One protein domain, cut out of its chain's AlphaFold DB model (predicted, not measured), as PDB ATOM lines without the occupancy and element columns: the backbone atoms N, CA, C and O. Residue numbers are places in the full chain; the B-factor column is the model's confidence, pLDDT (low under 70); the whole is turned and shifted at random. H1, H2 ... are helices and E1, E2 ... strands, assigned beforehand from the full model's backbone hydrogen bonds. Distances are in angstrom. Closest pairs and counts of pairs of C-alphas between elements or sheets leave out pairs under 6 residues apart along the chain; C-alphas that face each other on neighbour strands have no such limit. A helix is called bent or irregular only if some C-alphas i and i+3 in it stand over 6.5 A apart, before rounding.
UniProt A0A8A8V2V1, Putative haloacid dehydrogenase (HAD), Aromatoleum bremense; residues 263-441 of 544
ATOM      1  N   ARG A 263      10.463  31.364  44.166       93.25
ATOM      2  CA  ARG A 263      10.452  31.091  45.610       93.25
ATOM      3  C   ARG A 263       9.056  30.674  46.088       93.25
ATOM      4  O   ARG A 263       8.942  29.662  46.777       93.25
ATOM      5  N   ALA A 264       8.015  31.385  45.652       95.31
ATOM      6  CA  ALA A 264       6.627  31.135  46.044       95.31
ATOM      7  C   ALA A 264       6.091  29.764  45.605       95.31
ATOM      8  O   ALA A 264       5.168  29.265  46.234       95.31
ATOM      9  N   VAL A 265       6.666  29.139  44.569       95.19
ATOM     10  CA  VAL A 265       6.271  27.786  44.125       95.19
ATOM     11  C   VAL A 265       7.237  26.680  44.548       95.19
ATOM     12  O   VAL A 265       6.812  25.541  44.723       95.19
ATOM     13  N   ASN A 266       8.529  26.980  44.728       94.75
ATOM     14  CA  ASN A 266       9.509  25.965  45.120       94.75
ATOM     15  C   ASN A 266       9.331  25.521  46.573       94.75
ATOM     16  O   ASN A 266       9.326  24.319  46.819       94.75
ATOM     17  N   VAL A 267       9.163  26.453  47.518       96.06
ATOM     18  CA  VAL A 267       9.063  26.112  48.948       96.06
ATOM     19  C   VAL A 267       7.830  25.237  49.227       96.06
ATOM     20  O   VAL A 267       7.998  24.140  49.765       96.06
ATOM     21  N   PRO A 268       6.615  25.598  48.770       95.62
ATOM     22  CA  PRO A 268       5.442  24.723  48.842       95.62
ATOM     23  C   PRO A 268       5.594  23.333  48.222       95.62
ATOM     24  O   PRO A 268       4.906  22.398  48.639       95.62
ATOM     25  N   ALA A 269       6.454  23.166  47.219       93.69
ATOM     26  CA  ALA A 269       6.607  21.896  46.514       93.69
ATOM     27  C   ALA A 269       7.411  20.843  47.297       93.69
ATOM     28  O   ALA A 269       7.355  19.673  46.936       93.69
ATOM     29  N   ILE A 270       8.101  21.223  48.378       95.56
ATOM     30  CA  ILE A 270       8.998  20.328  49.124       95.56
ATOM     31  C   ILE A 270       8.210  19.289  49.932       95.56
ATOM     32  O   ILE A 270       7.498  19.634  50.880       95.56
ATOM     33  N   LYS A 271       8.370  18.006  49.596       95.25
ATOM     34  CA  LYS A 271       7.740  16.866  50.285       95.25
ATOM     35  C   LYS A 271       8.759  15.874  50.850       95.25
ATOM     36  O   LYS A 271       8.410  15.115  51.750       95.25
ATOM     37  N   SER A 272      10.000  15.887  50.365       96.06
ATOM     38  CA  SER A 272      11.060  14.992  50.841       96.06
ATOM     39  C   SER A 272      12.448  15.642  50.847       96.06
ATOM     40  O   SER A 272      12.624  16.791  50.433       96.06
ATOM     41  N   ILE A 273      13.454  14.896  51.318       95.94
ATOM     42  CA  ILE A 273      14.859  15.320  51.255       95.94
ATOM     43  C   ILE A 273      15.335  15.458  49.804       95.94
ATOM     44  O   ILE A 273      16.099  16.365  49.499       95.94
ATOM     45  N   GLU A 274      14.849  14.630  48.880       95.06
ATOM     46  CA  GLU A 274      15.196  14.721  47.458       95.06
ATOM     47  C   GLU A 274      14.779  16.073  46.860       95.06
ATOM     48  O   GLU A 274      15.556  16.667  46.112       95.06
ATOM     49  N   ASP A 275      13.611  16.603  47.244       93.94
ATOM     50  CA  ASP A 275      13.165  17.939  46.824       93.94
ATOM     51  C   ASP A 275      14.071  19.043  47.389       93.94
ATOM     52  O   ASP A 275      14.436  19.983  46.676       93.94
ATOM     53  N   VAL A 276      14.476  18.910  48.659       96.44
ATOM     54  CA  VAL A 276      15.414  19.835  49.314       96.44
ATOM     55  C   VAL A 276      16.752  19.847  48.580       96.44
ATOM     56  O   VAL A 276      17.267  20.919  48.262       96.44
ATOM     57  N   LEU A 277      17.300  18.671  48.262       95.44
ATOM     58  CA  LEU A 277      18.567  18.545  47.544       95.44
ATOM     59  C   LEU A 277      18.454  19.085  46.112       95.44
ATOM     60  O   LEU A 277      19.371  19.756  45.647       95.44
ATOM     61  N   LEU A 278      17.334  18.852  45.421       91.62
ATOM     62  CA  LEU A 278      17.100  19.385  44.078       91.62
ATOM     63  C   LEU A 278      17.111  20.921  44.065       91.62
ATOM     64  O   LEU A 278      17.758  21.524  43.211       91.62
ATOM     65  N   ILE A 279      16.426  21.559  45.018       92.81
ATOM     66  CA  ILE A 279      16.435  23.023  45.157       92.81
ATOM     67  C   ILE A 279      17.838  23.515  45.536       92.81
ATOM     68  O   ILE A 279      18.328  24.476  44.943       92.81
ATOM     69  N   ALA A 280      18.503  22.834  46.475       94.00
ATOM     70  CA  ALA A 280      19.828  23.209  46.963       94.00
ATOM     71  C   ALA A 280      20.900  23.212  45.864       94.00
ATOM     72  O   ALA A 280      21.796  24.047  45.900       94.00
ATOM     73  N   ARG A 281      20.804  22.310  44.877       93.44
ATOM     74  CA  ARG A 281      21.750  22.216  43.748       93.44
ATOM     75  C   ARG A 281      21.648  23.369  42.750       93.44
ATOM     76  O   ARG A 281      22.505  23.498  41.882       93.44
ATOM     77  N   THR A 282      20.610  24.197  42.826       89.75
ATOM     78  CA  THR A 282      20.479  25.339  41.916       89.75
ATOM     79  C   THR A 282      21.521  26.398  42.268       89.75
ATOM     80  O   THR A 282      21.593  26.816  43.427       89.75
ATOM     81  N   SER A 283      22.279  26.867  41.269       88.88
ATOM     82  CA  SER A 283      23.352  27.852  41.448       88.88
ATOM     83  C   SER A 283      22.916  29.032  42.312       88.88
ATOM     84  O   SER A 283      21.827  29.591  42.132       88.88
ATOM     85  N   PHE A 284      23.766  29.394  43.268       88.88
ATOM     86  CA  PHE A 284      23.497  30.444  44.240       88.88
ATOM     87  C   PHE A 284      24.800  31.165  44.573       88.88
ATOM     88  O   PHE A 284      25.742  30.535  45.049       88.88
ATOM     89  N   GLY A 285      24.860  32.466  44.290       88.81
ATOM     90  CA  GLY A 285      26.034  33.290  44.554       88.81
ATOM     91  C   GLY A 285      26.358  33.404  46.052       88.81
ATOM     92  O   GLY A 285      25.511  33.083  46.887       88.81
ATOM     93  N   PRO A 286      27.567  33.873  46.409       90.56
ATOM     94  CA  PRO A 286      27.990  33.999  47.799       90.56
ATOM     95  C   PRO A 286      27.020  34.847  48.639       90.56
ATOM     96  O   PRO A 286      26.957  36.063  48.474       90.56
ATOM     97  N   ALA A 287      26.313  34.228  49.587       91.81
ATOM     98  CA  ALA A 287      25.462  34.944  50.544       91.81
ATOM     99  C   ALA A 287      25.532  34.346  51.955       91.81
ATOM    100  O   ALA A 287      26.180  33.324  52.202       91.81
ATOM    101  N   SER A 288      24.870  34.993  52.916       92.06
ATOM    102  CA  SER A 288      24.799  34.464  54.276       92.06
ATOM    103  C   SER A 288      23.957  33.183  54.328       92.06
ATOM    104  O   SER A 288      23.035  32.992  53.534       92.06
ATOM    105  N   LEU A 289      24.226  32.311  55.311       92.38
ATOM    106  CA  LEU A 289      23.391  31.124  55.536       92.38
ATOM    107  C   LEU A 289      21.921  31.501  55.785       92.38
ATOM    108  O   LEU A 289      21.024  30.785  55.357       92.38
ATOM    109  N   LYS A 290      21.677  32.634  56.458       92.38
ATOM    110  CA  LYS A 290      20.324  33.143  56.705       92.38
ATOM    111  C   LYS A 290      19.602  33.400  55.382       92.38
ATOM    112  O   LYS A 290      18.497  32.901  55.204       92.38
ATOM    113  N   ASP A 291      20.230  34.149  54.481       91.25
ATOM    114  CA  ASP A 291      19.608  34.531  53.210       91.25
ATOM    115  C   ASP A 291      19.391  33.296  52.335       91.25
ATOM    116  O   ASP A 291      18.308  33.106  51.798       91.25
ATOM    117  N   TYR A 292      20.364  32.382  52.285       94.00
ATOM    118  CA  TYR A 292      20.210  31.118  51.569       94.00
ATOM    119  C   TYR A 292      19.009  30.292  52.065       94.00
ATOM    120  O   TYR A 292      18.189  29.851  51.258       94.00
ATOM    121  N   LEU A 293      18.877  30.093  53.383       95.50
ATOM    122  CA  LEU A 293      17.773  29.318  53.961       95.50
ATOM    123  C   LEU A 293      16.411  29.995  53.747       95.50
ATOM    124  O   LEU A 293      15.426  29.309  53.458       95.50
ATOM    125  N   LEU A 294      16.360  31.325  53.832       93.00
ATOM    126  CA  LEU A 294      15.149  32.100  53.581       93.00
ATOM    127  C   LEU A 294      14.716  32.023  52.106       93.00
ATOM    128  O   LEU A 294      13.549  31.749  51.820       93.00
ATOM    129  N   GLU A 295      15.648  32.206  51.169       92.31
ATOM    130  CA  GLU A 295      15.361  32.212  49.728       92.31
ATOM    131  C   GLU A 295      15.035  30.815  49.179       92.31
ATOM    132  O   GLU A 295      14.152  30.668  48.331       92.31
ATOM    133  N   ARG A 296      15.732  29.768  49.647       94.06
ATOM    134  CA  ARG A 296      15.547  28.396  49.143       94.06
ATOM    135  C   ARG A 296      14.434  27.627  49.839       94.06
ATOM    136  O   ARG A 296      13.776  26.820  49.187       94.06
ATOM    137  N   PHE A 297      14.234  27.858  51.135       96.06
ATOM    138  CA  PHE A 297      13.375  27.015  51.975       96.06
ATOM    139  C   PHE A 297      12.363  27.800  52.812       96.06
ATOM    140  O   PHE A 297      11.600  27.195  53.559       96.06
ATOM    141  N   GLY A 298      12.357  29.135  52.716       94.50
ATOM    142  CA  GLY A 298      11.494  29.983  53.537       94.50
ATOM    143  C   GLY A 298      11.799  29.919  55.029       94.50
ATOM    144  O   GLY A 298      10.948  30.283  55.836       94.50
ATOM    145  N   LEU A 299      12.978  29.417  55.396       95.19
ATOM    146  CA  LEU A 299      13.297  29.072  56.769       95.19
ATOM    147  C   LEU A 299      14.055  30.210  57.451       95.19
ATOM    148  O   LEU A 299      15.207  30.500  57.120       95.19
ATOM    149  N   GLU A 300      13.427  30.802  58.462       93.12
ATOM    150  CA  GLU A 300      14.078  31.729  59.379       93.12
ATOM    151  C   GLU A 300      14.448  31.022  60.675       93.12
ATOM    152  O   GLU A 300      13.592  30.522  61.398       93.12
ATOM    153  N   LEU A 301      15.744  31.002  60.976       90.44
ATOM    154  CA  LEU A 301      16.255  30.445  62.222       90.44
ATOM    155  C   LEU A 301      16.436  31.543  63.270       90.44
ATOM    156  O   LEU A 301      17.034  32.598  62.994       90.44
ATOM    157  N   THR A 302      15.995  31.260  64.492       92.25
ATOM    158  CA  THR A 302      16.313  32.049  65.684       92.25
ATOM    159  C   THR A 302      17.819  32.050  65.947       92.25
ATOM    160  O   THR A 302      18.576  31.227  65.426       92.25
ATOM    161  N   GLN A 303      18.289  32.988  66.772       89.06
ATOM    162  CA  GLN A 303      19.708  33.038  67.128       89.06
ATOM    163  C   GLN A 303      20.159  31.757  67.853       89.06
ATOM    164  O   GLN A 303      21.224  31.233  67.546       89.06
ATOM    165  N   VAL A 304      19.305  31.206  68.722       91.06
ATOM    166  CA  VAL A 304      19.565  29.960  69.460       91.06
ATOM    167  C   VAL A 304      19.705  28.765  68.516       91.06
ATOM    168  O   VAL A 304      20.645  27.987  68.651       91.06
ATOM    169  N   GLU A 305      18.820  28.631  67.523       91.25
ATOM    170  CA  GLU A 305      18.916  27.553  66.529       91.25
ATOM    171  C   GLU A 305      20.198  27.665  65.698       91.25
ATOM    172  O   GLU A 305      20.871  26.664  65.469       91.25
ATOM    173  N   LYS A 306      20.583  28.883  65.288       89.50
ATOM    174  CA  LYS A 306      21.841  29.112  64.559       89.50
ATOM    175  C   LYS A 306      23.058  28.713  65.387       89.50
ATOM    176  O   LYS A 306      23.932  28.021  64.869       89.50
ATOM    177  N   ASP A 307      23.113  29.138  66.646       89.44
ATOM    178  CA  ASP A 307      24.238  28.827  67.527       89.44
ATOM    179  C   ASP A 307      24.330  27.313  67.786       89.44
ATOM    180  O   ASP A 307      25.416  26.749  67.665       89.44
ATOM    181  N   GLY A 308      23.195  26.624  67.961       91.38
ATOM    182  CA  GLY A 308      23.157  25.162  68.073       91.38
ATOM    183  C   GLY A 308      23.692  24.429  66.833       91.38
ATOM    184  O   GLY A 308      24.422  23.446  66.965       91.38
ATOM    185  N   LEU A 309      23.402  24.917  65.620       91.75
ATOM    186  CA  LEU A 309      23.968  24.356  64.381       91.75
ATOM    187  C   LEU A 309      25.489  24.557  64.295       91.75
ATOM    188  O   LEU A 309      26.201  23.689  63.783       91.75
ATOM    189  N   PHE A 310      25.991  25.697  64.781       92.56
ATOM    190  CA  PHE A 310      27.425  25.991  64.809       92.56
ATOM    191  C   PHE A 310      28.162  25.133  65.841       92.56
ATOM    192  O   PHE A 310      29.237  24.616  65.539       92.56
ATOM    193  N   GLU A 311      27.580  24.937  67.025       92.06
ATOM    194  CA  GLU A 311      28.128  24.081  68.085       92.06
ATOM    195  C   GLU A 311      28.195  22.608  67.666       92.06
ATOM    196  O   GLU A 311      29.171  21.923  67.969       92.06
ATOM    197  N   GLN A 312      27.209  22.134  66.900       91.44
ATOM    198  CA  GLN A 312      27.203  20.788  66.313       91.44
ATOM    199  C   GLN A 312      28.176  20.633  65.130       91.44
ATOM    200  O   GLN A 312      28.322  19.539  64.590       91.44
ATOM    201  N   GLY A 313      28.829  21.716  64.696       92.06
ATOM    202  CA  GLY A 313      29.744  21.705  63.556       92.06
ATOM    203  C   GLY A 313      29.058  21.517  62.200       92.06
ATOM    204  O   GLY A 313      29.744  21.259  61.212       92.06
ATOM    205  N   LEU A 314      27.729  21.668  62.124       92.31
ATOM    206  CA  LEU A 314      26.955  21.501  60.886       92.31
ATOM    207  C   LEU A 314      27.178  22.655  59.902       92.31
ATOM    208  O   LEU A 314      27.054  22.480  58.692       92.31
ATOM    209  N   TRP A 315      27.534  23.838  60.408       94.25
ATOM    210  CA  TRP A 315      28.011  24.947  59.587       94.25
ATOM    211  C   TRP A 315      29.023  25.806  60.343       94.25
ATOM    212  O   TRP A 315      28.996  25.901  61.568       94.25
ATOM    213  N   ARG A 316      29.911  26.487  59.614       91.62
ATOM    214  CA  ARG A 316      30.884  27.410  60.214       91.62
ATOM    215  C   ARG A 316      30.309  28.825  60.264       91.62
ATOM    216  O   ARG A 316      29.932  29.379  59.232       91.62
ATOM    217  N   LYS A 317      30.318  29.452  61.445       90.06
ATOM    218  CA  LYS A 317      29.903  30.853  61.623       90.06
ATOM    219  C   LYS A 317      30.674  31.779  60.670       90.06
ATOM    220  O   LYS A 317      31.900  31.730  60.608       90.06
ATOM    221  N   GLY A 318      29.941  32.595  59.911       88.62
ATOM    222  CA  GLY A 318      30.496  33.529  58.922       88.62
ATOM    223  C   GLY A 318      30.925  32.908  57.586       88.62
ATOM    224  O   GLY A 318      31.288  33.655  56.685       88.62
ATOM    225  N   LYS A 319      30.867  31.576  57.416       92.25
ATOM    226  CA  LYS A 319      31.108  30.946  56.110       92.25
ATOM    227  C   LYS A 319      29.925  31.261  55.177       92.25
ATOM    228  O   LYS A 319      28.798  30.894  55.533       92.25
ATOM    229  N   PRO A 320      30.153  31.911  54.019       93.56
ATOM    230  CA  PRO A 320      29.097  32.140  53.043       93.56
ATOM    231  C   PRO A 320      28.665  30.823  52.395       93.56
ATOM    232  O   PRO A 320      29.442  29.868  52.312       93.56
ATOM    233  N   VAL A 321      27.418  30.782  51.937       93.00
ATOM    234  CA  VAL A 321      26.921  29.740  51.040       93.00
ATOM    235  C   VAL A 321      27.189  30.196  49.612       93.00
ATOM    236  O   VAL A 321      26.802  31.301  49.251       93.00
ATOM    237  N   ASP A 322      27.865  29.362  48.828       93.88
ATOM    238  CA  ASP A 322      28.180  29.579  47.413       93.88
ATOM    239  C   ASP A 322      28.032  28.225  46.715       93.88
ATOM    240  O   ASP A 322      28.761  27.286  47.043       93.88
ATOM    241  N   ILE A 323      27.035  28.107  45.837       93.19
ATOM    242  CA  ILE A 323      26.696  26.871  45.127       93.19
ATOM    243  C   ILE A 323      27.036  27.052  43.660       93.19
ATOM    244  O   ILE A 323      26.407  27.843  42.950       93.19
ATOM    245  N   ARG A 324      28.009  26.263  43.211       90.75
ATOM    246  CA  ARG A 324      28.479  26.209  41.828       90.75
ATOM    247  C   ARG A 324      28.368  24.782  41.337       90.75
ATOM    248  O   ARG A 324      28.622  23.856  42.101       90.75
ATOM    249  N   ASP A 325      27.922  24.621  40.097       86.31
ATOM    250  CA  ASP A 325      27.809  23.318  39.430       86.31
ATOM    251  C   ASP A 325      27.025  22.259  40.238       86.31
ATOM    252  O   ASP A 325      27.216  21.055  40.085       86.31
ATOM    253  N   GLY A 326      26.121  22.710  41.115       89.88
ATOM    254  CA  GLY A 326      25.318  21.851  41.982       89.88
ATOM    255  C   GLY A 326      26.072  21.163  43.123       89.88
ATOM    256  O   GLY A 326      25.550  20.176  43.655       89.88
ATOM    257  N   ASP A 327      27.252  21.655  43.512       93.25
ATOM    258  CA  ASP A 327      27.968  21.178  44.698       93.25
ATOM    259  C   ASP A 327      27.267  21.636  45.984       93.25
ATOM    260  O   ASP A 327      27.190  22.823  46.302       93.25
ATOM    261  N   ILE A 328      26.749  20.658  46.727       94.94
ATOM    262  CA  ILE A 328      26.043  20.849  47.995       94.94
ATOM    263  C   ILE A 328      26.613  19.960  49.107       94.94
ATOM    264  O   ILE A 328      25.976  19.805  50.150       94.94
ATOM    265  N   ASP A 329      27.794  19.364  48.918       92.75
ATOM    266  CA  ASP A 329      28.309  18.325  49.821       92.75
ATOM    267  C   ASP A 329      28.495  18.859  51.244       92.75
ATOM    268  O   ASP A 329      28.085  18.232  52.223       92.75
ATOM    269  N   ALA A 330      29.014  20.083  51.362       90.81
ATOM    270  CA  ALA A 330      29.176  20.757  52.646       90.81
ATOM    271  C   ALA A 330      27.843  21.154  53.309       90.81
ATOM    272  O   ALA A 330      27.822  21.399  54.514       90.81
ATOM    273  N   LEU A 331      26.750  21.257  52.544       93.81
ATOM    274  CA  LEU A 331      25.420  21.599  53.057       93.81
ATOM    275  C   LEU A 331      24.611  20.371  53.458       93.81
ATOM    276  O   LEU A 331      23.683  20.503  54.251       93.81
ATOM    277  N   ARG A 332      24.922  19.186  52.931       94.75
ATOM    278  CA  ARG A 332      24.075  18.004  53.112       94.75
ATOM    279  C   ARG A 332      23.797  17.659  54.586       94.75
ATOM    280  O   ARG A 332      22.619  17.555  54.917       94.75
ATOM    281  N   PRO A 333      24.794  17.611  55.497       95.00
ATOM    282  CA  PRO A 333      24.527  17.343  56.915       95.00
ATOM    283  C   PRO A 333      23.636  18.405  57.574       95.00
ATOM    284  O   PRO A 333      22.799  18.095  58.418       95.00
ATOM    285  N   LEU A 334      23.800  19.668  57.169       95.69
ATOM    286  CA  LEU A 334      22.977  20.778  57.642       95.69
ATOM    287  C   LEU A 334      21.528  20.649  57.151       95.69
ATOM    288  O   LEU A 334      20.598  20.841  57.929       95.69
ATOM    289  N   LEU A 335      21.333  20.319  55.873       96.81
ATOM    290  CA  LEU A 335      20.008  20.140  55.278       96.81
ATOM    291  C   LEU A 335      19.276  18.934  55.878       96.81
ATOM    292  O   LEU A 335      18.080  19.040  56.141       96.81
ATOM    293  N   ASP A 336      19.987  17.843  56.168       96.00
ATOM    294  CA  ASP A 336      19.430  16.676  56.861       96.00
ATOM    295  C   ASP A 336      18.929  17.055  58.267       96.00
ATOM    296  O   ASP A 336      17.806  16.715  58.646       96.00
ATOM    297  N   ALA A 337      19.719  17.826  59.025       95.88
ATOM    298  CA  ALA A 337      19.327  18.305  60.353       95.88
ATOM    299  C   ALA A 337      18.133  19.279  60.310       95.88
ATOM    300  O   ALA A 337      17.287  19.274  61.207       95.88
ATOM    301  N   LEU A 338      18.047  20.106  59.264       96.94
ATOM    302  CA  LEU A 338      16.981  21.094  59.083       96.94
ATOM    303  C   LEU A 338      15.721  20.535  58.411       96.94
ATOM    304  O   LEU A 338      14.688  21.211  58.423       96.94
ATOM    305  N   LEU A 339      15.757  19.312  57.873       97.50
ATOM    306  CA  LEU A 339      14.656  18.715  57.115       97.50
ATOM    307  C   LEU A 339      13.297  18.800  57.835       97.50
ATOM    308  O   LEU A 339      12.335  19.240  57.201       97.50
ATOM    309  N   PRO A 340      13.162  18.479  59.142       97.06
ATOM    310  CA  PRO A 340      11.870  18.591  59.821       97.06
ATOM    311  C   PRO A 340      11.323  20.024  59.852       97.06
ATOM    312  O   PRO A 340      10.111  20.221  59.778       97.06
ATOM    313  N   ALA A 341      12.193  21.030  59.969       96.94
ATOM    314  CA  ALA A 341      11.791  22.432  59.952       96.94
ATOM    315  C   ALA A 341      11.399  22.881  58.538       96.94
ATOM    316  O   ALA A 341      10.363  23.524  58.371       96.94
ATOM    317  N   ILE A 342      12.166  22.466  57.525       97.88
ATOM    318  CA  ILE A 342      11.882  22.750  56.113       97.88
ATOM    319  C   ILE A 342      10.530  22.154  55.698       97.88
ATOM    320  O   ILE A 342       9.713  22.854  55.108       97.88
ATOM    321  N   LEU A 343      10.245  20.896  56.051       97.75
ATOM    322  CA  LEU A 343       8.972  20.246  55.710       97.75
ATOM    323  C   LEU A 343       7.770  20.925  56.380       97.75
ATOM    324  O   LEU A 343       6.725  21.082  55.749       97.75
ATOM    325  N   ARG A 344       7.918  21.365  57.639       96.12
ATOM    326  CA  ARG A 344       6.877  22.152  58.322       96.12
ATOM    327  C   ARG A 344       6.630  23.480  57.614       96.12
ATOM    328  O   ARG A 344       5.475  23.826  57.384       96.12
ATOM    329  N   GLN A 345       7.693  24.193  57.241       96.12
ATOM    330  CA  GLN A 345       7.580  25.459  56.518       96.12
ATOM    331  C   GLN A 345       6.909  25.273  55.150       96.12
ATOM    332  O   GLN A 345       5.980  26.002  54.809       96.12
ATOM    333  N   ALA A 346       7.323  24.252  54.400       96.56
ATOM    334  CA  ALA A 346       6.756  23.913  53.101       96.56
ATOM    335  C   ALA A 346       5.253  23.608  53.177       96.56
ATOM    336  O   ALA A 346       4.489  24.075  52.337       96.56
ATOM    337  N   GLU A 347       4.807  22.863  54.193       94.94
ATOM    338  CA  GLU A 347       3.384  22.571  54.409       94.94
ATOM    339  C   GLU A 347       2.562  23.824  54.735       94.94
ATOM    340  O   GLU A 347       1.457  23.978  54.211       94.94
ATOM    341  N   LEU A 348       3.094  24.742  55.549       92.69
ATOM    342  CA  LEU A 348       2.414  26.005  55.855       92.69
ATOM    343  C   LEU A 348       2.201  26.847  54.592       92.69
ATOM    344  O   LEU A 348       1.085  27.292  54.324       92.69
ATOM    345  N   GLU A 349       3.250  27.024  53.790       95.62
ATOM    346  CA  GLU A 349       3.172  27.833  52.570       95.62
ATOM    347  C   GLU A 349       2.357  27.158  51.459       95.62
ATOM    348  O   GLU A 349       1.704  27.837  50.664       95.62
ATOM    349  N   ARG A 350       2.330  25.820  51.419       94.88
ATOM    350  CA  ARG A 350       1.532  25.052  50.455       94.88
ATOM    351  C   ARG A 350       0.046  25.316  50.572       94.88
ATOM    352  O   ARG A 350      -0.614  25.431  49.545       94.88
ATOM    353  N   ARG A 351      -0.483  25.451  51.789       92.25
ATOM    354  CA  ARG A 351      -1.908  25.755  51.995       92.25
ATOM    355  C   ARG A 351      -2.290  27.093  51.375       92.25
ATOM    356  O   ARG A 351      -3.296  27.163  50.675       92.25
ATOM    357  N   GLY A 352      -1.468  28.120  51.588       94.06
ATOM    358  CA  GLY A 352      -1.691  29.439  51.002       94.06
ATOM    359  C   GLY A 352      -1.543  29.437  49.482       94.06
ATOM    360  O   GLY A 352      -2.409  29.964  48.794       94.06
ATOM    361  N   LEU A 353      -0.506  28.786  48.940       95.62
ATOM    362  CA  LEU A 353      -0.338  28.686  47.486       95.62
ATOM    363  C   LEU A 353      -1.512  27.950  46.825       95.62
ATOM    364  O   LEU A 353      -2.030  28.417  45.819       95.62
ATOM    365  N   VAL A 354      -1.955  26.817  47.378       92.94
ATOM    366  CA  VAL A 354      -3.091  26.064  46.820       92.94
ATOM    367  C   VAL A 354      -4.379  26.886  46.886       92.94
ATOM    368  O   VAL A 354      -5.136  26.892  45.920       92.94
ATOM    369  N   ALA A 355      -4.617  27.612  47.984       92.25
ATOM    370  CA  ALA A 355      -5.753  28.527  48.083       92.25
ATOM    371  C   ALA A 355      -5.701  29.616  46.996       92.25
ATOM    372  O   ALA A 355      -6.700  29.830  46.315       92.25
ATOM    373  N   TYR A 356      -4.529  30.222  46.774       95.00
ATOM    374  CA  TYR A 356      -4.322  31.201  45.707       95.00
ATOM    375  C   TYR A 356      -4.597  30.623  44.314       95.00
ATOM    376  O   TYR A 356      -5.349  31.210  43.541       95.00
ATOM    377  N   LEU A 357      -4.022  29.461  43.990       94.25
ATOM    378  CA  LEU A 357      -4.211  28.821  42.685       94.25
ATOM    379  C   LEU A 357      -5.690  28.509  42.426       94.25
ATOM    380  O   LEU A 357      -6.198  28.827  41.352       94.25
ATOM    381  N   ASN A 358      -6.396  27.986  43.432       90.56
ATOM    382  CA  ASN A 358      -7.832  27.729  43.344       90.56
ATOM    383  C   ASN A 358      -8.641  29.019  43.124       90.56
ATOM    384  O   ASN A 358      -9.551  29.023  42.300       90.56
ATOM    385  N   GLU A 359      -8.302  30.116  43.812       91.44
ATOM    386  CA  GLU A 359      -8.941  31.429  43.620       91.44
ATOM    387  C   GLU A 359      -8.735  31.964  42.192       91.44
ATOM    388  O   GLU A 359      -9.645  32.546  41.608       91.44
ATOM    389  N   GLN A 360      -7.567  31.707  41.596       92.06
ATOM    390  CA  GLN A 360      -7.263  32.073  40.207       92.06
ATOM    391  C   GLN A 360      -7.837  31.093  39.167       92.06
ATOM    392  O   GLN A 360      -7.660  31.297  37.964       92.06
ATOM    393  N   GLY A 361      -8.524  30.032  39.602       89.25
ATOM    394  CA  GLY A 361      -9.065  28.990  38.727       89.25
ATOM    395  C   GLY A 361      -8.007  28.051  38.139       89.25
ATOM    396  O   GLY A 361      -8.300  27.317  37.200       89.25
ATOM    397  N   VAL A 362      -6.788  28.058  38.679       90.38
ATOM    398  CA  VAL A 362      -5.707  27.153  38.281       90.38
ATOM    399  C   VAL A 362      -5.821  25.875  39.103       90.38
ATOM    400  O   VAL A 362      -5.495  25.845  40.290       90.38
ATOM    401  N   SER A 363      -6.288  24.807  38.465       77.75
ATOM    402  CA  SER A 363      -6.496  23.504  39.099       77.75
ATOM    403  C   SER A 363      -5.933  22.387  38.225       77.75
ATOM    404  O   SER A 363      -5.927  22.496  37.004       77.75
ATOM    405  N   GLY A 364      -5.493  21.280  38.830       70.94
ATOM    406  CA  GLY A 364      -5.019  20.105  38.081       70.94
ATOM    407  C   GLY A 364      -6.116  19.359  37.306       70.94
ATOM    408  O   GLY A 364      -5.834  18.356  36.664       70.94
ATOM    409  N   THR A 365      -7.375  19.809  37.386       68.56
ATOM    410  CA  THR A 365      -8.536  19.158  36.755       68.56
ATOM    411  C   THR A 365      -8.890  19.720  35.381       68.56
ATOM    412  O   THR A 365      -9.627  19.076  34.640       68.56
ATOM    413  N   SER A 366      -8.375  20.897  35.026       75.19
ATOM    414  CA  SER A 366      -8.587  21.544  33.730       75.19
ATOM    415  C   SER A 366      -7.254  22.016  33.164       75.19
ATOM    416  O   SER A 366      -6.420  22.539  33.905       75.19
ATOM    417  N   ALA A 367      -7.064  21.871  31.853       84.31
ATOM    418  CA  ALA A 367      -5.865  22.371  31.193       84.31
ATOM    419  C   ALA A 367      -5.715  23.882  31.438       84.31
ATOM    420  O   ALA A 367      -6.606  24.669  31.131       84.31
ATOM    421  N   THR A 368      -4.585  24.268  32.022       93.06
ATOM    422  CA  THR A 368      -4.198  25.652  32.299       93.06
ATOM    423  C   THR A 368      -3.005  25.996  31.421       93.06
ATOM    424  O   THR A 368      -2.091  25.184  31.305       93.06
ATOM    425  N   THR A 369      -2.960  27.204  30.861       96.44
ATOM    426  CA  THR A 369      -1.811  27.656  30.065       96.44
ATOM    427  C   THR A 369      -1.173  28.878  30.707       96.44
ATOM    428  O   THR A 369      -1.807  29.930  30.815       96.44
ATOM    429  N   VAL A 370       0.081  28.745  31.143       97.19
ATOM    430  CA  VAL A 370       0.875  29.867  31.659       97.19
ATOM    431  C   VAL A 370       1.681  30.533  30.549       97.19
ATOM    432  O   VAL A 370       2.094  29.875  29.596       97.19
ATOM    433  N   VAL A 371       1.920  31.834  30.684       98.12
ATOM    434  CA  VAL A 371       2.700  32.643  29.741       98.12
ATOM    435  C   VAL A 371       3.842  33.335  30.475       98.12
ATOM    436  O   VAL A 371       3.620  33.940  31.525       98.12
ATOM    437  N   ASP A 372       5.051  33.256  29.925       96.44
ATOM    438  CA  ASP A 372       6.269  33.850  30.490       96.44
ATOM    439  C   ASP A 372       7.304  34.112  29.373       96.44
ATOM    440  O   ASP A 372       7.084  33.762  28.215       96.44
ATOM    441  N   ILE A 373       8.453  34.712  29.678       94.06
ATOM    442  CA  ILE A 373       9.554  34.851  28.713       94.06
ATOM    443  C   ILE A 373      10.265  33.511  28.507       94.06
ATOM    444  O   ILE A 373      10.503  33.113  27.366       94.06
ATOM    445  N   GLY A 374      10.615  32.810  29.588       90.31
ATOM    446  CA  GLY A 374      11.448  31.610  29.519       90.31
ATOM    447  C   GLY A 374      12.350  31.425  30.743       90.31
ATOM    448  O   GLY A 374      12.242  32.118  31.742       90.31
ATOM    449  N   TYR A 375      13.281  30.472  30.759       89.75
ATOM    450  CA  TYR A 375      13.604  29.540  29.670       89.75
ATOM    451  C   TYR A 375      13.491  28.073  30.093       89.75
ATOM    452  O   TYR A 375      13.247  27.202  29.268       89.75
ATOM    453  N   SER A 376      13.648  27.777  31.387       90.31
ATOM    454  CA  SER A 376      13.608  26.398  31.912       90.31
ATOM    455  C   SER A 376      12.227  25.948  32.402       90.31
ATOM    456  O   SER A 376      12.118  24.864  32.964       90.31
ATOM    457  N   GLY A 377      11.190  26.789  32.303       91.94
ATOM    458  CA  GLY A 377       9.840  26.439  32.767       91.94
ATOM    459  C   GLY A 377       9.744  26.126  34.269       91.94
ATOM    460  O   GLY A 377       8.909  25.331  34.682       91.94
ATOM    461  N   THR A 378      10.597  26.721  35.116       91.31
ATOM    462  CA  THR A 378      10.705  26.343  36.547       91.31
ATOM    463  C   THR A 378       9.367  26.449  37.284       91.31
ATOM    464  O   THR A 378       9.011  25.553  38.050       91.31
ATOM    465  N   ILE A 379       8.620  27.537  37.062       94.56
ATOM    466  CA  ILE A 379       7.322  27.740  37.715       94.56
ATOM    467  C   ILE A 379       6.318  26.693  37.226       94.56
ATOM    468  O   ILE A 379       5.726  26.002  38.051       94.56
ATOM    469  N   GLN A 380       6.205  26.497  35.909       95.50
ATOM    470  CA  GLN A 380       5.359  25.460  35.310       95.50
ATOM    471  C   GLN A 380       5.687  24.065  35.862       95.50
ATOM    472  O   GLN A 380       4.783  23.326  36.251       95.50
ATOM    473  N   HIS A 381       6.969  23.713  35.965       94.06
ATOM    474  CA  HIS A 381       7.407  22.430  36.509       94.06
ATOM    475  C   HIS A 381       6.900  22.215  37.935       94.06
ATOM    476  O   HIS A 381       6.394  21.141  38.266       94.06
ATOM    477  N   ARG A 382       7.012  23.237  38.791       93.31
ATOM    478  CA  ARG A 382       6.550  23.154  40.182       93.31
ATOM    479  C   ARG A 382       5.036  23.129  40.297       93.31
ATOM    480  O   ARG A 382       4.530  22.372  41.121       93.31
ATOM    481  N   LEU A 383       4.322  23.870  39.455       94.69
ATOM    482  CA  LEU A 383       2.864  23.797  39.394       94.69
ATOM    483  C   LEU A 383       2.399  22.391  39.003       94.69
ATOM    484  O   LEU A 383       1.589  21.812  39.718       94.69
ATOM    485  N   ASN A 384       2.979  21.786  37.964       94.19
ATOM    486  CA  ASN A 384       2.649  20.410  37.581       94.19
ATOM    487  C   ASN A 384       3.003  19.387  38.671       94.19
ATOM    488  O   ASN A 384       2.216  18.485  38.947       94.19
ATOM    489  N   ALA A 385       4.137  19.545  39.360       91.19
ATOM    490  CA  ALA A 385       4.498  18.676  40.483       91.19
ATOM    491  C   ALA A 385       3.537  18.797  41.686       91.19
ATOM    492  O   ALA A 385       3.338  17.830  42.428       91.19
ATOM    493  N   LEU A 386       2.953  19.981  41.897       90.94
ATOM    494  CA  LEU A 386       1.978  20.245  42.955       90.94
ATOM    495  C   LEU A 386       0.573  19.754  42.592       90.94
ATOM    496  O   LEU A 386      -0.084  19.150  43.438       90.94
ATOM    497  N   LEU A 387       0.136  20.008  41.358       91.12
ATOM    498  CA  LEU A 387      -1.228  19.768  40.876       91.12
ATOM    499  C   LEU A 387      -1.417  18.388  40.233       91.12
ATOM    500  O   LEU A 387      -2.550  17.952  40.060       91.12
ATOM    501  N   GLY A 388      -0.326  17.690  39.911       89.31
ATOM    502  CA  GLY A 388      -0.352  16.382  39.255       89.31
ATOM    503  C   GLY A 388      -0.375  16.432  37.723       89.31
ATOM    504  O   GLY A 388      -0.557  15.386  37.111       89.31
ATOM    505  N   GLY A 389      -0.173  17.602  37.113       91.12
ATOM    506  CA  GLY A 389      -0.206  17.808  35.662       91.12
ATOM    507  C   GLY A 389      -1.172  18.921  35.250       91.12
ATOM    508  O   GLY A 389      -1.669  19.670  36.094       91.12
ATOM    509  N   GLY A 390      -1.429  19.021  33.944       91.69
ATOM    510  CA  GLY A 390      -2.449  19.911  33.380       91.69
ATOM    511  C   GLY A 390      -2.032  21.372  33.196       91.69
ATOM    512  O   GLY A 390      -2.847  22.163  32.730       91.69
ATOM    513  N   VAL A 391      -0.789  21.750  33.515       95.56
ATOM    514  CA  VAL A 391      -0.279  23.111  33.287       95.56
ATOM    515  C   VAL A 391       0.668  23.131  32.087       95.56
ATOM    516  O   VAL A 391       1.832  22.731  32.186       95.56
ATOM    517  N   ASN A 392       0.171  23.628  30.959       96.12
ATOM    518  CA  ASN A 392       0.933  23.939  29.751       96.12
ATOM    519  C   ASN A 392       1.602  25.314  29.861       96.12
ATOM    520  O   ASN A 392       1.219  26.134  30.697       96.12
ATOM    521  N   GLY A 393       2.599  25.570  29.019       96.81
ATOM    522  CA  GLY A 393       3.390  26.791  29.050       96.81
ATOM    523  C   GLY A 393       3.731  27.310  27.659       96.81
ATOM    524  O   GLY A 393       4.176  26.558  26.790       96.81
ATOM    525  N   TYR A 394       3.555  28.613  27.483       98.12
ATOM    526  CA  TYR A 394       3.922  29.370  26.296       98.12
ATOM    527  C   TYR A 394       4.980  30.410  26.657       98.12
ATOM    528  O   TYR A 394       4.796  31.217  27.568       98.12
ATOM    529  N   TYR A 395       6.090  30.389  25.930       97.94
ATOM    530  CA  TYR A 395       7.283  31.158  26.248       97.94
ATOM    531  C   TYR A 395       7.801  31.913  25.030       97.94
ATOM    532  O   TYR A 395       7.671  31.441  23.900       97.94
ATOM    533  N   MET A 396       8.473  33.048  25.234       97.31
ATOM    534  CA  MET A 396       9.282  33.645  24.164       97.31
ATOM    535  C   MET A 396      10.375  32.671  23.718       97.31
ATOM    536  O   MET A 396      10.625  32.522  22.521       97.31
ATOM    537  N   ALA A 397      10.972  31.948  24.668       96.38
ATOM    538  CA  ALA A 397      11.916  30.887  24.373       96.38
ATOM    539  C   ALA A 397      12.017  29.825  25.478       96.38
ATOM    540  O   ALA A 397      11.765  30.080  26.653       96.38
ATOM    541  N   THR A 398      12.440  28.622  25.091       95.88
ATOM    542  CA  THR A 398      12.612  27.469  25.990       95.88
ATOM    543  C   THR A 398      13.965  26.794  25.800       95.88
ATOM    544  O   THR A 398      14.542  26.828  24.715       95.88
ATOM    545  N   PHE A 399      14.477  26.166  26.860       94.50
ATOM    546  CA  PHE A 399      15.671  25.316  26.820       94.50
ATOM    547  C   PHE A 399      15.317  23.838  26.655       94.50
ATOM    548  O   PHE A 399      14.225  23.414  27.012       94.50
ATOM    549  N   LEU A 400      16.282  23.030  26.202       90.69
ATOM    550  CA  LEU A 400      16.138  21.566  26.086       90.69
ATOM    551  C   LEU A 400      15.690  20.869  27.384       90.69
ATOM    552  O   LEU A 400      15.074  19.811  27.343       90.69
ATOM    553  N   ASN A 401      15.985  21.439  28.557       88.12
ATOM    554  CA  ASN A 401      15.644  20.811  29.837       88.12
ATOM    555  C   ASN A 401      14.128  20.733  30.114       88.12
ATOM    556  O   ASN A 401      13.729  19.958  30.991       88.12
ATOM    557  N   THR A 402      13.289  21.466  29.370       91.25
ATOM    558  CA  THR A 402      11.827  21.399  29.510       91.25
ATOM    559  C   THR A 402      11.257  20.048  29.076       91.25
ATOM    560  O   THR A 402      10.260  19.621  29.652       91.25
ATOM    561  N   GLU A 403      11.924  19.310  28.178       92.06
ATOM    562  CA  GLU A 403      11.461  18.003  27.674       92.06
ATOM    563  C   GLU A 403      11.209  16.989  28.796       92.06
ATOM    564  O   GLU A 403      10.243  16.229  28.774       92.06
ATOM    565  N   SER A 404      12.064  17.005  29.822       91.06
ATOM    566  CA  SER A 404      11.934  16.107  30.973       91.06
ATOM    567  C   SER A 404      10.638  16.339  31.758       91.06
ATOM    568  O   SER A 404      10.038  15.395  32.271       91.06
ATOM    569  N   MET A 405      10.196  17.595  31.851       93.38
ATOM    570  CA  MET A 405       8.941  17.975  32.490       93.38
ATOM    571  C   MET A 405       7.753  17.633  31.592       93.38
ATOM    572  O   MET A 405       6.786  17.064  32.092       93.38
ATOM    573  N   GLU A 406       7.837  17.958  30.300       94.00
ATOM    574  CA  GLU A 406       6.793  17.669  29.312       94.00
ATOM    575  C   GLU A 406       6.447  16.177  29.301       94.00
ATOM    576  O   GLU A 406       5.295  15.807  29.513       94.00
ATOM    577  N   ALA A 407       7.462  15.316  29.184       94.25
ATOM    578  CA  ALA A 407       7.284  13.868  29.179       94.25
ATOM    579  C   ALA A 407       6.770  13.322  30.522       94.25
ATOM    580  O   ALA A 407       6.004  12.362  30.552       94.25
ATOM    581  N   ARG A 408       7.196  13.911  31.648       94.12
ATOM    582  CA  ARG A 408       6.804  13.444  32.987       94.12
ATOM    583  C   ARG A 408       5.338  13.724  33.308       94.12
ATOM    584  O   ARG A 408       4.731  12.930  34.022       94.12
ATOM    585  N   PHE A 409       4.816  14.867  32.871       93.06
ATOM    586  CA  PHE A 409       3.480  15.336  33.250       93.06
ATOM    587  C   PHE A 409       2.475  15.343  32.095       93.06
ATOM    588  O   PHE A 409       1.330  15.713  32.332       93.06
ATOM    589  N   ASP A 410       2.890  14.938  30.891       94.06
ATOM    590  CA  ASP A 410       2.091  15.004  29.661       94.06
ATOM    591  C   ASP A 410       1.575  16.430  29.389       94.06
ATOM    592  O   ASP A 410       0.382  16.696  29.251       94.06
ATOM    593  N   VAL A 411       2.511  17.384  29.394       94.75
ATOM    594  CA  VAL A 411       2.261  18.825  29.203       94.75
ATOM    595  C   VAL A 411       3.224  19.411  28.176       94.75
ATOM    596  O   VAL A 411       4.198  18.766  27.795       94.75
ATOM    597  N   ARG A 412       2.988  20.655  27.754       94.56
ATOM    598  CA  ARG A 412       3.807  21.349  26.743       94.56
ATOM    599  C   ARG A 412       4.522  22.567  27.307       94.56
ATOM    600  O   ARG A 412       3.964  23.264  28.154       94.56
ATOM    601  N   ALA A 413       5.722  22.851  26.815       96.75
ATOM    602  CA  ALA A 413       6.453  24.093  27.030       96.75
ATOM    603  C   ALA A 413       6.981  24.611  25.680       96.75
ATOM    604  O   ALA A 413       8.081  24.273  25.236       96.75
ATOM    605  N   GLU A 414       6.192  25.445  25.008       96.94
ATOM    606  CA  GLU A 414       6.492  25.908  23.651       96.94
ATOM    607  C   GLU A 414       7.194  27.263  23.642       96.94
ATOM    608  O   GLU A 414       6.864  28.151  24.423       96.94
ATOM    609  N   GLY A 415       8.186  27.412  22.759       97.12
ATOM    610  CA  GLY A 415       8.942  28.653  22.582       97.12
ATOM    611  C   GLY A 415       8.597  29.312  21.249       97.12
ATOM    612  O   GLY A 415       8.679  28.651  20.219       97.12
ATOM    613  N   CYS A 416       8.251  30.599  21.263       97.44
ATOM    614  CA  CYS A 416       7.900  31.375  20.072       97.44
ATOM    615  C   CYS A 416       9.106  31.637  19.162       97.44
ATOM    616  O   CYS A 416       9.079  31.320  17.975       97.44
ATOM    617  N   PHE A 417      10.170  32.221  19.717       96.62
ATOM    618  CA  PHE A 417      11.353  32.630  18.960       96.62
ATOM    619  C   PHE A 417      12.447  31.566  18.968       96.62
ATOM    620  O   PHE A 417      13.147  31.370  17.976       96.62
ATOM    621  N   CYS A 418      12.601  30.864  20.091       95.31
ATOM    622  CA  CYS A 418      13.522  29.740  20.217       95.31
ATOM    623  C   CYS A 418      12.844  28.608  20.991       95.31
ATOM    624  O   CYS A 418      12.579  28.740  22.185       95.31
ATOM    625  N   HIS A 419      12.591  27.480  20.336       95.25
ATOM    626  CA  HIS A 419      12.042  26.298  20.994       95.25
ATOM    627  C   HIS A 419      13.156  25.299  21.301       95.25
ATOM    628  O   HIS A 419      13.923  24.948  20.404       95.25
ATOM    629  N   ARG A 420      13.242  24.848  22.560       93.38
ATOM    630  CA  ARG A 420      14.212  23.835  23.015       93.38
ATOM    631  C   ARG A 420      15.648  24.156  22.594       93.38
ATOM    632  O   ARG A 420      16.375  23.325  22.057       93.38
ATOM    633  N   ALA A 421      16.066  25.391  22.838       92.56
ATOM    634  CA  ALA A 421      17.403  25.828  22.499       92.56
ATOM    635  C   ALA A 421      18.457  25.172  23.404       92.56
ATOM    636  O   ALA A 421      18.265  25.003  24.616       92.56
ATOM    637  N   ALA A 422      19.601  24.841  22.807       88.56
ATOM    638  CA  ALA A 422      20.806  24.517  23.554       88.56
ATOM    639  C   ALA A 422      21.351  25.768  24.268       88.56
ATOM    640  O   ALA A 422      21.104  26.900  23.852       88.56
ATOM    641  N   GLN A 423      22.110  25.550  25.340       85.06
ATOM    642  CA  GLN A 423      22.824  26.603  26.063       85.06
ATOM    643  C   GLN A 423      24.303  26.624  25.647       85.06
ATOM    644  O   GLN A 423      24.834  25.619  25.175       85.06
ATOM    645  N   GLY A 424      24.978  27.757  25.859       82.88
ATOM    646  CA  GLY A 424      26.415  27.916  25.605       82.88
ATOM    647  C   GLY A 424      26.744  28.799  24.399       82.88
ATOM    648  O   GLY A 424      25.888  29.512  23.876       82.88
ATOM    649  N   GLU A 425      28.008  28.776  23.966       80.25
ATOM    650  CA  GLU A 425      28.541  29.722  22.971       80.25
ATOM    651  C   GLU A 425      27.867  29.639  21.593       80.25
ATOM    652  O   GLU A 425      27.765  30.663  20.917       80.25
ATOM    653  N   GLY A 426      27.364  28.457  21.212       84.31
ATOM    654  CA  GLY A 426      26.650  28.211  19.953       84.31
ATOM    655  C   GLY A 426      25.130  28.408  20.013       84.31
ATOM    656  O   GLY A 426      24.445  28.090  19.044       84.31
ATOM    657  N   ALA A 427      24.585  28.882  21.137       89.62
ATOM    658  CA  ALA A 427      23.153  29.139  21.262       89.62
ATOM    659  C   ALA A 427      22.711  30.350  20.405       89.62
ATOM    660  O   ALA A 427      23.519  31.265  20.192       89.62
ATOM    661  N   PRO A 428      21.434  30.403  19.964       91.81
ATOM    662  CA  PRO A 428      20.873  31.575  19.286       91.81
ATOM    663  C   PRO A 428      21.153  32.872  20.053       91.81
ATOM    664  O   PRO A 428      21.221  32.867  21.287       91.81
ATOM    665  N   LEU A 429      21.316  33.994  19.346       92.94
ATOM    666  CA  LEU A 429      21.709  35.250  19.989       92.94
ATOM    667  C   LEU A 429      20.682  35.690  21.038       92.94
ATOM    668  O   LEU A 429      21.090  36.068  22.135       92.94
ATOM    669  N   PHE A 430      19.386  35.523  20.759       93.50
ATOM    670  CA  PHE A 430      18.316  35.742  21.737       93.50
ATOM    671  C   PHE A 430      18.544  34.999  23.061       93.50
ATOM    672  O   PHE A 430      18.412  35.590  24.126       93.50
ATOM    673  N   ILE A 431      18.971  33.732  23.012       93.19
ATOM    674  CA  ILE A 431      19.292  32.947  24.212       93.19
ATOM    675  C   ILE A 431      20.518  33.508  24.934       93.19
ATOM    676  O   ILE A 431      20.496  33.682  26.149       93.19
ATOM    677  N   ARG A 432      21.596  33.811  24.204       91.94
ATOM    678  CA  ARG A 432      22.837  34.339  24.806       91.94
ATOM    679  C   ARG A 432      22.659  35.740  25.395       91.94
ATOM    680  O   ARG A 432      23.444  36.155  26.246       91.94
ATOM    681  N   ARG A 433      21.653  36.476  24.923       91.69
ATOM    682  CA  ARG A 433      21.331  37.859  25.296       91.69
ATOM    683  C   ARG A 433      19.969  37.975  25.988       91.69
ATOM    684  O   ARG A 433      19.433  39.075  26.088       91.69
ATOM    685  N   SER A 434      19.450  36.872  26.525       90.50
ATOM    686  CA  SER A 434      18.137  36.784  27.174       90.50
ATOM    687  C   SER A 434      17.910  37.835  28.256       90.50
ATOM    688  O   SER A 434      16.816  38.376  28.390       90.50
ATOM    689  N   PHE A 435      18.969  38.165  28.992       90.50
ATOM    690  CA  PHE A 435      18.942  39.144  30.072       90.50
ATOM    691  C   PHE A 435      18.541  40.554  29.602       90.50
ATOM    692  O   PHE A 435      17.938  41.310  30.357       90.50
ATOM    693  N   PHE A 436      18.816  40.914  28.342       93.69
ATOM    694  CA  PHE A 436      18.345  42.180  27.774       93.69
ATOM    695  C   PHE A 436      16.831  42.171  27.541       93.69
ATOM    696  O   PHE A 436      16.178  43.179  27.803       93.69
ATOM    697  N   ALA A 437      16.261  41.040  27.112       93.94
ATOM    698  CA  ALA A 437      14.811  40.893  27.010       93.94
ATOM    699  C   ALA A 437      14.160  40.970  28.399       93.94
ATOM    700  O   ALA A 437      13.216  41.728  28.583       93.94
ATOM    701  N   GLU A 438      14.713  40.279  29.402       93.19
ATOM    702  CA  GLU A 438      14.236  40.375  30.792       93.19
ATOM    703  C   GLU A 438      14.253  41.829  31.291       93.19
ATOM    704  O   GLU A 438      13.252  42.309  31.818       93.19
ATOM    705  N   LYS A 439      15.340  42.577  31.043       92.69
ATOM    706  CA  LYS A 439      15.432  44.000  31.414       92.69
ATOM    707  C   LYS A 439      14.340  44.839  30.772       92.69
ATOM    708  O   LYS A 439      13.627  45.546  31.482       92.69
ATOM    709  N   LEU A 440      14.200  44.758  29.450       94.81
ATOM    710  CA  LEU A 440      13.238  45.566  28.699       94.81
ATOM    711  C   LEU A 440      11.784  45.269  29.085       94.81
ATOM    712  O   LEU A 440      10.936  46.152  28.986       94.81
ATOM    713  N   LEU A 441      11.493  44.039  29.515       94.75
ATOM    714  CA  LEU A 441      10.127  43.571  29.757       94.75
ATOM    715  C   LEU A 441       9.716  43.578  31.237       94.75
ATOM    716  O   LEU A 441       8.559  43.325  31.561       94.75
TER     717      LEU A 441
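This is residues 263 to 441 of the 544 residues of the protein "Putative haloacid dehydrogenase (HAD)" of Aromatoleum bremense (UniProt A0A8A8V2V1). Two lobes stand side by side, joined along one side by the long helix H5. The first lobe holds H1, H2, H3 and the small two-stranded sheet E1 E2, with H4 at its far end; the second is built on the sheet E3 E4 E5, with H6 packed on one face, H7 beside the strands, and H8 and H9 near the end where the strands finish. H1 lies between the lobes and touches both H5 and H6. The printed part has 179 residues with nine named helices and five named strands, which follow each other along the chain as H1 H2 E1 H3 H4 E2 H5 E3 H6 E4 H7 E5 H8 H9; the sheet E3 E4 E5, in that order, is parallel, the sheet E1 E2 antiparallel, and the class is mixed, helices and strands. The whole is compact, with a radius of gyration of the C-alphas of 18.1 A and spans of 52 by 41 by 29 A.

Find C-alpha 263 at (10.452, 31.091, 45.610), where H1 begins; it runs to residue 269. Then come H2, residues 273 to 280, the strand E1, residues 284 to 287, and H3, residues 289 to 297, 11.4 A long. H4, residues 303 to 311, is 12.3 A long, and E2 is residues 321 to 323. At C-alpha 332, (24.075, 18.004, 53.112), begins H5, residues 332 to 359, 36.9 A long; it is irregular, with C-alphas 337 and 340 7.5 A apart, and has a kink of 59 degrees near residue 339. Next read E3, residues 368 to 372, 13.4 A; H6, residues 378 to 387, 14.3 A; E4, residues 391 to 399, 17.4 A; H7, residues 400 to 409, 15.8 A; and E5, residues 413 to 421, 12.0 A. E4 bends by 109 degrees at residue 396 and E5 by 133 degrees at residue 417. H8, residues 429 to 432, and H9, residues 434 to 441, close the printed part at C-alpha 441, (10.127, 43.571, 29.757).

Start at H1, which touches H5 about perpendicular, at 78 degrees; the closest C-alphas, of Pro 268 and Arg 350, are 4.2 A apart, and H5 touches H1 with residues 345 to 353 alone. H1 touches H3 at a steep tilt of 64 degrees, closest at the C-alphas of Val 267 and Phe 297, 5.3 A. H2 touches H5, closest at the C-alphas of Ile 273 and Leu 339, 6.8 A, with residues 332 to 339 of H5 alone. E1 and E2 are antiparallel neighbours, with N 284 and O 323 3.1 A apart, within hydrogen-bond range. H4 touches no helix. H1 also touches H6, the same way at a shallow tilt of 34 degrees, only just short of steep, closest at the C-alphas of Ala 269 and Leu 386, 6.1 A. In the strongly twisted sheet E3 E4 E5, N 370 and O 392 are 2.9 A apart, and N 395 and O 414 2.8 A. E3, H6, E4 and E4, H7, E5 are strand-helix-strand units, two parallel neighbour strands with a helix between, each with a right-handed crossover. H6 is over E4 at a height over the sheet of 9.3 A, and H6 and the sheet E3 E4 E5 are two layers, a helix on one face of a sheet; H7, on the opposite face, is over none of the strands, and its height over the sheet is 4.3 A, only just more than at the sheet's level. H8 only grazes the sheet with residues 429 to 431, and H9 is not on it. Every O i to N i+4 pair is within hydrogen-bond range in H2, H3, H4, H6 and H9; the count is 2 of 3 in H1, 21 of 24 in H5 and 4 of 6 in H7, and H8 is too short for such a pair.

Look at the C-alphas of Glu 311 and Phe 417, the two farthest apart, at 52.6 A. The printed part has no cut, and no link between its named elements is long. The mean pLDDT of the printed part is 92.7, and residue 365 alone is under 70.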